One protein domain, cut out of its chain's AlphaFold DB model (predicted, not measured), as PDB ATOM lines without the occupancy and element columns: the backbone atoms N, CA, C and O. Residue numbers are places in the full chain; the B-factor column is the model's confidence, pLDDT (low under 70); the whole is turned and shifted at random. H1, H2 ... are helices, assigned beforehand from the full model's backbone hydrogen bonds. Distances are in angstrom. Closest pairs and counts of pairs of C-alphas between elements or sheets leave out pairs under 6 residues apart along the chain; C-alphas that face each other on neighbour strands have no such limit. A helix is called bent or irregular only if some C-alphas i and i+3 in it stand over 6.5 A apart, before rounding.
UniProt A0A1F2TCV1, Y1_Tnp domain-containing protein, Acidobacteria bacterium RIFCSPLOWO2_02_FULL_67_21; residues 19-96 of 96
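AT A GLANCE: This is residues 19 to 96 of the 96 residues of the protein "Y1_Tnp domain-containing protein" of Acidobacteria bacterium RIFCSPLOWO2_02_FULL_67_21 (UniProt A0A1F2TCV1). The longest helix, H1, stands alone on one side, with a gap between it and a small second lobe made of H2, the short H3 and the loop of residues 71 to 89. The link of residues 34 to 56 runs back beside H1 and crosses to that lobe; residues 52 to 57 stick out. The printed part has 78 residues with three named helices, H1, H2, H3 in chain order, and no named strand. It is all helix by class, though 34 of the 78 residues are in named elements, and loose: radius of gyration of the C-alphas 15.3 A, spans 38 by 32 by 22 A.

HOW THE PARTS SIT: H1, residues 19 to 33, is apart from H2, residues 57 to 70, and from H3, residues 90 to 94. H2 and H3 are close but not clearly touching; their closest C-alphas, of Val 65 and Ile 94, are 6.7 A apart. In H1 and H3 every O i to N i+4 pair is within hydrogen-bond range, in H2 8 of 10.

IN THESE COORDINATES: H1 is 20.9 A long from C-alpha 19 at (37.354, 27.400, -16.363). H2 is 19.3 A long and irregular, C-alphas 65 and 68 being 7.2 A apart. H3, 6.3 A long, ends at C-alpha 94 (40.922, 0.517, -25.634).

THE WHOLE: The farthest C-alphas, of Thr 36 and Asp 54, are 44.0 A apart. Both links are long, 23 and 19 residues. The printed part has no cut, and no printed residue is under 70 in pLDDT.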
ATOM      1  N   ARG A  19      36.541  26.250 -15.938       96.12
ATOM      2  CA  ARG A  19      37.354  27.400 -16.363       96.12
ATOM      3  C   ARG A  19      38.604  27.497 -15.501       96.12
ATOM      4  O   ARG A  19      39.703  27.726 -16.012       96.12
ATOM      5  N   ARG A  20      38.451  27.308 -14.186       97.06
ATOM      6  CA  ARG A  20      39.575  27.272 -13.240       97.06
ATOM      7  C   ARG A  20      40.480  26.069 -13.495       97.06
ATOM      8  O   ARG A  20      41.701  26.242 -13.453       97.06
ATOM      9  N   PHE A  21      39.910  24.895 -13.766       96.69
ATOM     10  CA  PHE A  21      40.657  23.691 -14.131       96.69
ATOM     11  C   PHE A  21      41.529  23.943 -15.368       96.69
ATOM     12  O   PHE A  21      42.755  23.883 -15.267       96.69
ATOM     13  N   VAL A  22      40.928  24.354 -16.490       97.12
ATOM     14  CA  VAL A  22      41.655  24.612 -17.742       97.12
ATOM     15  C   VAL A  22      42.721  25.693 -17.551       97.12
ATOM     16  O   VAL A  22      43.867  25.504 -17.963       97.12
ATOM     17  N   LYS A  23      42.399  26.798 -16.860       97.38
ATOM     18  CA  LYS A  23      43.371  27.866 -16.571       97.38
ATOM     19  C   LYS A  23      44.600  27.327 -15.835       97.38
ATOM     20  O   LYS A  23      45.725  27.623 -16.232       97.38
ATOM     21  N   ARG A  24      44.400  26.542 -14.772       97.56
ATOM     22  CA  ARG A  24      45.500  25.988 -13.967       97.56
ATOM     23  C   ARG A  24      46.315  24.962 -14.749       97.56
ATOM     24  O   ARG A  24      47.541  25.013 -14.685       97.56
ATOM     25  N   THR A  25      45.660  24.081 -15.503       96.88
ATOM     26  CA  THR A  25      46.326  23.075 -16.340       96.88
ATOM     27  C   THR A  25      47.220  23.739 -17.381       96.88
ATOM     28  O   THR A  25      48.415  23.438 -17.438       96.88
ATOM     29  N   LYS A  26      46.690  24.713 -18.135       97.62
ATOM     30  CA  LYS A  26      47.449  25.440 -19.163       97.62
ATOM     31  C   LYS A  26      48.594  26.262 -18.573       97.62
ATOM     32  O   LYS A  26      49.690  26.258 -19.122       97.62
ATOM     33  N   GLN A  27      48.370  26.923 -17.435       97.62
ATOM     34  CA  GLN A  27      49.406  27.711 -16.762       97.62
ATOM     35  C   GLN A  27      50.569  26.837 -16.279       97.62
ATOM     36  O   GLN A  27      51.723  27.163 -16.537       97.62
ATOM     37  N   ARG A  28      50.275  25.733 -15.581       98.00
ATOM     38  CA  ARG A  28      51.311  24.860 -15.005       98.00
ATOM     39  C   ARG A  28      52.127  24.161 -16.088       98.00
ATOM     40  O   ARG A  28      53.351  24.218 -16.053       98.00
ATOM     41  N   SER A  29      51.457  23.545 -17.061       97.06
ATOM     42  CA  SER A  29      52.137  22.885 -18.185       97.06
ATOM     43  C   SER A  29      52.911  23.885 -19.047       97.06
ATOM     44  O   SER A  29      54.063  23.628 -19.381       97.06
ATOM     45  N   GLY A  30      52.336  25.061 -19.324       97.75
ATOM     46  CA  GLY A  30      53.010  26.131 -20.058       97.75
ATOM     47  C   GLY A  30      54.264  26.648 -19.350       97.75
ATOM     48  O   GLY A  30      55.283  26.844 -20.002       97.75
ATOM     49  N   GLN A  31      54.228  26.801 -18.019       97.31
ATOM     50  CA  GLN A  31      55.395  27.209 -17.230       97.31
ATOM     51  C   GLN A  31      56.516  26.165 -17.263       97.31
ATOM     52  O   GLN A  31      57.690  26.527 -17.269       97.31
ATOM     53  N   VAL A  32      56.181  24.872 -17.232       97.94
ATOM     54  CA  VAL A  32      57.186  23.806 -17.348       97.94
ATOM     55  C   VAL A  32      57.782  23.802 -18.754       97.94
ATOM     56  O   VAL A  32      59.000  23.775 -18.890       97.94
ATOM     57  N   TYR A  33      56.939  23.902 -19.783       97.62
ATOM     58  CA  TYR A  33      57.362  23.932 -21.182       97.62
ATOM     59  C   TYR A  33      58.282  25.117 -21.500       97.62
ATOM     60  O   TYR A  33      59.307  24.938 -22.157       97.62
ATOM     61  N   SER A  34      57.986  26.306 -20.965       97.00
ATOM     62  CA  SER A  34      58.786  27.514 -21.200       97.00
ATOM     63  C   SER A  34      60.188  27.469 -20.583       97.00
ATOM     64  O   SER A  34      60.973  28.385 -20.794       97.00
ATOM     65  N   ARG A  35      60.521  26.444 -19.782       96.94
ATOM     66  CA  ARG A  35      61.880  26.273 -19.238       96.94
ATOM     67  C   ARG A  35      62.879  25.807 -20.292       96.94
ATOM     68  O   ARG A  35      64.073  25.999 -20.101       96.94
ATOM     69  N   THR A  36      62.403  25.167 -21.357       97.62
ATOM     70  CA  THR A  36      63.246  24.572 -22.405       97.62
ATOM     71  C   THR A  36      62.813  24.958 -23.819       97.62
ATOM     72  O   THR A  36      63.428  24.509 -24.778       97.62
ATOM     73  N   ASN A  37      61.772  25.782 -23.961       97.19
ATOM     74  CA  ASN A  37      61.217  26.198 -25.245       97.19
ATOM     75  C   ASN A  37      60.922  27.702 -25.227       97.19
ATOM     76  O   ASN A  37      60.464  28.234 -24.215       97.19
ATOM     77  N   GLU A  38      61.132  28.372 -26.358       93.62
ATOM     78  CA  GLU A  38      60.936  29.825 -26.496       93.62
ATOM     79  C   GLU A  38      59.504  30.209 -26.913       93.62
ATOM     80  O   GLU A  38      59.105  31.370 -26.823       93.62
ATOM     81  N   HIS A  39      58.704  29.232 -27.348       93.44
ATOM     82  CA  HIS A  39      57.327  29.440 -27.792       93.44
ATOM     83  C   HIS A  39      56.304  29.126 -26.693       93.44
ATOM     84  O   HIS A  39      56.573  28.412 -25.724       93.44
ATOM     85  N   ARG A  40      55.084  29.659 -26.842       94.31
ATOM     86  CA  ARG A  40      53.957  29.319 -25.963       94.31
ATOM     87  C   ARG A  40      53.471  27.907 -26.292       94.31
ATOM     88  O   ARG A  40      53.209  27.615 -27.449       94.31
ATOM     89  N   LEU A  41      53.278  27.073 -25.266       97.06
ATOM     90  CA  LEU A  41      52.721  25.724 -25.439       97.06
ATOM     91  C   LEU A  41      51.263  25.738 -25.921       97.06
ATOM     92  O   LEU A  41      50.845  24.848 -26.647       97.06
ATOM     93  N   TRP A  42      50.474  26.711 -25.457       97.56
ATOM     94  CA  TRP A  42      49.032  26.728 -25.675       97.56
ATOM     95  C   TRP A  42      48.558  27.977 -26.407       97.56
ATOM     96  O   TRP A  42      48.849  29.098 -25.967       97.56
ATOM     97  N   ASP A  43      47.693  27.753 -27.392       95.69
ATOM     98  CA  ASP A  43      46.854  28.778 -28.008       95.69
ATOM     99  C   ASP A  43      45.900  29.429 -27.003       95.69
ATOM    100  O   ASP A  43      45.684  28.948 -25.883       95.69
ATOM    101  N   GLU A  44      45.314  30.557 -27.387       94.69
ATOM    102  CA  GLU A  44      44.309  31.239 -26.580       94.69
ATOM    103  C   GLU A  44      42.952  30.529 -26.659       94.69
ATOM    104  O   GLU A  44      42.567  29.983 -27.687       94.69
ATOM    105  N   GLY A  45      42.223  30.510 -25.542       94.06
ATOM    106  CA  GLY A  45      40.941  29.808 -25.453       94.06
ATOM    107  C   GLY A  45      41.054  28.284 -25.327       94.06
ATOM    108  O   GLY A  45      42.115  27.724 -25.042       94.06
ATOM    109  N   TYR A  46      39.906  27.628 -25.411       96.12
ATOM    110  CA  TYR A  46      39.725  26.179 -25.452       96.12
ATOM    111  C   TYR A  46      38.304  25.908 -25.946       96.12
ATOM    112  O   TYR A  46      37.438  26.777 -25.849       96.12
ATOM    113  N   TYR A  47      38.075  24.710 -26.468       95.38
ATOM    114  CA  TYR A  47      36.736  24.229 -26.773       95.38
ATOM    115  C   TYR A  47      36.253  23.343 -25.627       95.38
ATOM    116  O   TYR A  47      36.973  22.434 -25.209       95.38
ATOM    117  N   ASP A  48      35.044  23.593 -25.132       93.38
ATOM    118  CA  ASP A  48      34.374  22.726 -24.172       93.38
ATOM    119  C   ASP A  48      32.967  22.349 -24.637       93.38
ATOM    120  O   ASP A  48      32.304  23.060 -25.394       93.38
ATOM    121  N   ARG A  49      32.528  21.178 -24.179       92.94
ATOM    122  CA  ARG A  49      31.170  20.680 -24.360       92.94
ATOM    123  C   ARG A  49      30.747  19.990 -23.073       92.94
ATOM    124  O   ARG A  49      31.299  18.953 -22.717       92.94
ATOM    125  N   VAL A  50      29.733  20.538 -22.408       92.38
ATOM    126  CA  VAL A  50      29.103  19.886 -21.254       92.38
ATOM    127  C   VAL A  50      28.283  18.693 -21.743       92.38
ATOM    128  O   VAL A  50      27.417  18.841 -22.611       92.38
ATOM    129  N   LEU A  51      28.564  17.508 -21.198       92.56
ATOM    130  CA  LEU A  51      27.781  16.309 -21.476       92.56
ATOM    131  C   LEU A  51      26.478  16.362 -20.676       92.56
ATOM    132  O   LEU A  51      26.481  16.631 -19.477       92.56
ATOM    133  N   ARG A  52      25.359  16.153 -21.366       87.69
ATOM    134  CA  ARG A  52      24.026  16.079 -20.767       87.69
ATOM    135  C   ARG A  52      23.697  14.621 -20.446       87.69
ATOM    136  O   ARG A  52      24.379  13.715 -20.916       87.69
ATOM    137  N   SER A  53      22.661  14.402 -19.643       82.19
ATOM    138  CA  SER A  53      22.257  13.076 -19.153       82.19
ATOM    139  C   SER A  53      21.896  12.070 -20.251       82.19
ATOM    140  O   SER A  53      21.912  10.872 -20.007       82.19
ATOM    141  N   ASP A  54      21.530  12.552 -21.434       84.69
ATOM    142  CA  ASP A  54      21.191  11.763 -22.618       84.69
ATOM    143  C   ASP A  54      22.413  11.385 -23.470       84.69
ATOM    144  O   ASP A  54      22.297  10.552 -24.368       84.69
ATOM    145  N   THR A  55      23.588  11.959 -23.198       84.81
ATOM    146  CA  THR A  55      24.818  11.613 -23.911       84.81
ATOM    147  C   THR A  55      25.455  10.362 -23.310       84.81
ATOM    148  O   THR A  55      25.818  10.354 -22.132       84.81
ATOM    149  N   ASP A  56      25.698   9.337 -24.132       90.25
ATOM    150  CA  ASP A  56      26.526   8.201 -23.721       90.25
ATOM    151  C   ASP A  56      27.989   8.648 -23.568       90.25
ATOM    152  O   ASP A  56      28.709   8.889 -24.539       90.25
ATOM    153  N   VAL A  57      28.448   8.740 -22.319       91.75
ATOM    154  CA  VAL A  57      29.837   9.076 -21.976       91.75
ATOM    155  C   VAL A  57      30.825   8.110 -22.641       91.75
ATOM    156  O   VAL A  57      31.924   8.523 -23.016       91.75
ATOM    157  N   ARG A  58      30.439   6.844 -22.855       91.81
ATOM    158  CA  ARG A  58      31.291   5.856 -23.529       91.81
ATOM    159  C   ARG A  58      31.499   6.193 -24.996       91.81
ATOM    160  O   ARG A  58      32.587   5.968 -25.507       91.81
ATOM    161  N   GLU A  59      30.511   6.775 -25.670       92.75
ATOM    162  CA  GLU A  59      30.673   7.235 -27.052       92.75
ATOM    163  C   GLU A  59      31.706   8.365 -27.143       92.75
ATOM    164  O   GLU A  59      32.572   8.354 -28.019       92.75
ATOM    165  N   VAL A  60      31.680   9.296 -26.187       94.88
ATOM    166  CA  VAL A  60      32.672  10.379 -26.099       94.88
ATOM    167  C   VAL A  60      34.062   9.823 -25.792       94.88
ATOM    168  O   VAL A  60      35.039  10.225 -26.427       94.88
ATOM    169  N   ALA A  61      34.165   8.874 -24.861       95.06
ATOM    170  CA  ALA A  61      35.425   8.205 -24.556       95.06
ATOM    171  C   ALA A  61      35.975   7.453 -25.781       95.06
ATOM    172  O   ALA A  61      37.130   7.669 -26.147       95.06
ATOM    173  N   ARG A  62      35.139   6.670 -26.482       94.69
ATOM    174  CA  ARG A  62      35.494   6.004 -27.749       94.69
ATOM    175  C   ARG A  62      36.016   7.000 -28.769       94.69
ATOM    176  O   ARG A  62      37.071   6.775 -29.355       94.69
ATOM    177  N   TYR A  63      35.320   8.119 -28.957       95.31
ATOM    178  CA  TYR A  63      35.765   9.160 -29.877       95.31
ATOM    179  C   TYR A  63      37.191   9.631 -29.554       95.31
ATOM    180  O   TYR A  63      38.031   9.706 -30.450       95.31
ATOM    181  N   ILE A  64      37.483   9.909 -28.278       96.31
ATOM    182  CA  ILE A  64      38.810  10.349 -27.822       96.31
ATOM    183  C   ILE A  64      39.870   9.275 -28.078       96.31
ATOM    184  O   ILE A  64      40.906   9.580 -28.668       96.31
ATOM    185  N   VAL A  65      39.586   8.034 -27.679       96.69
ATOM    186  CA  VAL A  65      40.475   6.871 -27.829       96.69
ATOM    187  C   VAL A  65      40.829   6.620 -29.296       96.69
ATOM    188  O   VAL A  65      41.978   6.318 -29.609       96.69
ATOM    189  N   TRP A  66      39.880   6.808 -30.213       96.94
ATOM    190  CA  TRP A  66      40.081   6.568 -31.645       96.94
ATOM    191  C   TRP A  66      40.664   7.759 -32.423       96.94
ATOM    192  O   TRP A  66      41.041   7.593 -33.585       96.94
ATOM    193  N   ASN A  67      40.795   8.951 -31.830       97.12
ATOM    194  CA  ASN A  67      41.340  10.120 -32.539       97.12
ATOM    195  C   ASN A  67      42.767   9.940 -33.082       97.12
ATOM    196  O   ASN A  67      42.991  10.343 -34.226       97.12
ATOM    197  N   PRO A  68      43.719   9.323 -32.355       97.38
ATOM    198  CA  PRO A  68      45.051   9.066 -32.896       97.38
ATOM    199  C   PRO A  68      45.021   8.232 -34.181       97.38
ATOM    200  O   PRO A  68      45.710   8.567 -35.142       97.38
ATOM    201  N   VAL A  69      44.154   7.214 -34.233       97.44
ATOM    202  CA  VAL A  69      43.968   6.366 -35.419       97.44
ATOM    203  C   VAL A  69      43.352   7.162 -36.566       97.44
ATOM    204  O   VAL A  69      43.848   7.127 -37.688       97.44
ATOM    205  N   ARG A  70      42.302   7.947 -36.289       97.31
ATOM    206  CA  ARG A  70      41.656   8.812 -37.294       97.31
ATOM    207  C   ARG A  70      42.613   9.838 -37.901       97.31
ATOM    208  O   ARG A  70      42.428  10.229 -39.047       97.31
ATOM    209  N   ALA A  71      43.612  10.271 -37.139       97.25
ATOM    210  CA  ALA A  71      44.651  11.185 -37.596       97.25
ATOM    211  C   ALA A  71      45.880  10.485 -38.203       97.25
ATOM    212  O   ALA A  71      46.841  11.163 -38.554       97.25
ATOM    213  N   GLY A  72      45.871   9.153 -38.318       97.62
ATOM    214  CA  GLY A  72      46.974   8.381 -38.897       97.62
ATOM    215  C   GLY A  72      48.242   8.345 -38.039       97.62
ATOM    216  O   GLY A  72      49.320   8.084 -38.563       97.62
ATOM    217  N   LEU A  73      48.138   8.621 -36.735       97.56
ATOM    218  CA  LEU A  73      49.274   8.604 -35.802       97.56
ATOM    219  C   LEU A  73      49.596   7.201 -35.282       97.56
ATOM    220  O   LEU A  73      50.687   6.973 -34.765       97.56
ATOM    221  N   SER A  74      48.638   6.283 -35.381       97.25
ATOM    222  CA  SER A  74      48.778   4.885 -34.991       97.25
ATOM    223  C   SER A  74      47.794   4.003 -35.764       97.25
ATOM    224  O   SER A  74      46.795   4.497 -36.289       97.25
ATOM    225  N   SER A  75      48.062   2.696 -35.835       97.50
ATOM    226  CA  SER A  75      47.152   1.726 -36.468       97.50
ATOM    227  C   SER A  75      46.050   1.291 -35.505       97.50
ATOM    228  O   SER A  75      44.929   1.001 -35.919       97.50
ATOM    229  N   THR A  76      46.358   1.270 -34.207       96.12
ATOM    230  CA  THR A  76      45.394   1.000 -33.134       96.12
ATOM    231  C   THR A  76      45.495   2.053 -32.026       96.12
ATOM    232  O   THR A  76      46.530   2.713 -31.897       96.12
ATOM    233  N   PRO A  77      44.454   2.241 -31.191       95.50
ATOM    234  CA  PRO A  77      44.526   3.192 -30.082       95.50
ATOM    235  C   PRO A  77      45.654   2.893 -29.085       95.50
ATOM    236  O   PRO A  77      46.300   3.814 -28.595       95.50
ATOM    237  N   GLY A  78      45.925   1.609 -28.821       94.81
ATOM    238  CA  GLY A  78      46.934   1.175 -27.846       94.81
ATOM    239  C   GLY A  78      48.380   1.457 -28.241       94.81
ATOM    240  O   GLY A  78      49.259   1.455 -27.387       94.81
ATOM    241  N   GLU A  79      48.634   1.736 -29.516       96.12
ATOM    242  CA  GLU A  79      49.953   2.143 -30.007       96.12
ATOM    243  C   GLU A  79      50.243   3.630 -29.760       96.12
ATOM    244  O   GLU A  79      51.384   4.058 -29.918       96.12
ATOM    245  N   TYR A  80      49.240   4.435 -29.387       96.44
ATOM    246  CA  TYR A  80      49.444   5.854 -29.121       96.44
ATOM    247  C   TYR A  80      49.911   6.077 -27.672       96.44
ATOM    248  O   TYR A  80      49.105   5.966 -26.746       96.44
ATOM    249  N   PRO A  81      51.181   6.460 -27.432       94.88
ATOM    250  CA  PRO A  81      51.773   6.461 -26.089       94.88
ATOM    251  C   PRO A  81      51.216   7.550 -25.162       94.88
ATOM    252  O   PRO A  81      51.496   7.546 -23.967       94.88
ATOM    253  N   TYR A  82      50.454   8.501 -25.707       95.25
ATOM    254  CA  TYR A  82      49.868   9.616 -24.960       95.25
ATOM    255  C   TYR A  82      48.369   9.425 -24.686       95.25
ATOM    256  O   TYR A  82      47.680  10.385 -24.343       95.25
ATOM    257  N   LEU A  83      47.855   8.205 -24.869       95.44
ATOM    258  CA  LEU A  83      46.514   7.813 -24.446       95.44
ATOM    259  C   LEU A  83      46.544   7.328 -22.984       95.44
ATOM    260  O   LEU A  83      47.432   6.570 -22.600       95.44
ATOM    261  N   GLY A  84      45.566   7.732 -22.171       94.25
ATOM    262  CA  GLY A  84      45.481   7.309 -20.771       94.25
ATOM    263  C   GLY A  84      44.181   7.718 -20.083       94.25
ATOM    264  O   GLY A  84      43.393   8.492 -20.628       94.25
ATOM    265  N   SER A  85      43.962   7.173 -18.887       94.38
ATOM    266  CA  SER A  85      42.815   7.452 -18.021       94.38
ATOM    267  C   SER A  85      43.211   7.273 -16.555       94.38
ATOM    268  O   SER A  85      43.990   6.378 -16.236       94.38
ATOM    269  N   ASP A  86      42.645   8.098 -15.674       92.50
ATOM    270  CA  ASP A  86      42.756   7.922 -14.219       92.50
ATOM    271  C   ASP A  86      41.704   6.936 -13.668       92.50
ATOM    272  O   ASP A  86      41.782   6.522 -12.513       92.50
ATOM    273  N   LEU A  87      40.703   6.566 -14.479       91.44
ATOM    274  CA  LEU A  87      39.574   5.715 -14.073       91.44
ATOM    275  C   LEU A  87      39.666   4.284 -14.607       91.44
ATOM    276  O   LEU A  87      39.139   3.364 -13.988       91.44
ATOM    277  N   LEU A  88      40.281   4.101 -15.775       91.75
ATOM    278  CA  LEU A  88      40.334   2.826 -16.489       91.75
ATOM    279  C   LEU A  88      41.781   2.438 -16.763       91.75
ATOM    280  O   LEU A  88      42.620   3.297 -17.034       91.75
ATOM    281  N   SER A  89      42.053   1.133 -16.758       92.00
ATOM    282  CA  SER A  89      43.320   0.623 -17.275       92.00
ATOM    283  C   SER A  89      43.446   0.938 -18.772       92.00
ATOM    284  O   SER A  89      42.445   1.135 -19.464       92.00
ATOM    285  N   ALA A  90      44.673   0.962 -19.301       87.94
ATOM    286  CA  ALA A  90      44.882   1.142 -20.739       87.94
ATOM    287  C   ALA A  90      44.154   0.060 -21.559       87.94
ATOM    288  O   ALA A  90      43.578   0.360 -22.600       87.94
ATOM    289  N   GLU A  91      44.124  -1.180 -21.061       90.00
ATOM    290  CA  GLU A  91      43.422  -2.292 -21.704       90.00
ATOM    291  C   GLU A  91      41.904  -2.065 -21.748       90.00
ATOM    292  O   GLU A  91      41.294  -2.209 -22.808       90.00
ATOM    293  N   ASP A  92      41.299  -1.653 -20.630       92.19
ATOM    294  CA  ASP A  92      39.859  -1.381 -20.562       92.19
ATOM    295  C   ASP A  92      39.471  -0.157 -21.395       92.19
ATOM    296  O   ASP A  92      38.422  -0.141 -22.036       92.19
ATOM    297  N   LEU A  93      40.337   0.858 -21.430       89.19
ATOM    298  CA  LEU A  93      40.120   2.079 -22.197       89.19
ATOM    299  C   LEU A  93      40.078   1.813 -23.708       89.19
ATOM    300  O   LEU A  93      39.285   2.427 -24.414       89.19
ATOM    301  N   ILE A  94      40.901   0.890 -24.210       90.88
ATOM    302  CA  ILE A  94      40.922   0.517 -25.634       90.88
ATOM    303  C   ILE A  94      39.700  -0.345 -26.009       90.88
ATOM    304  O   ILE A  94      39.331  -0.412 -27.182       90.88
ATOM    305  N   ARG A  95      39.057  -0.990 -25.028       89.81
ATOM    306  CA  ARG A  95      37.887  -1.868 -25.211       89.81
ATOM    307  C   ARG A  95      36.531  -1.159 -25.073       89.81
ATOM    308  O   ARG A  95      35.506  -1.831 -25.198       89.81
ATOM    309  N   ILE A  96      36.519   0.141 -24.761       85.56
ATOM    310  CA  ILE A  96      35.297   0.919 -24.481       85.56
ATOM    311  C   ILE A  96      34.385   1.113 -25.696       85.56
ATOM    312  O   ILE A  96      34.881   1.076 -26.843       85.56
TER     313      ILE A  96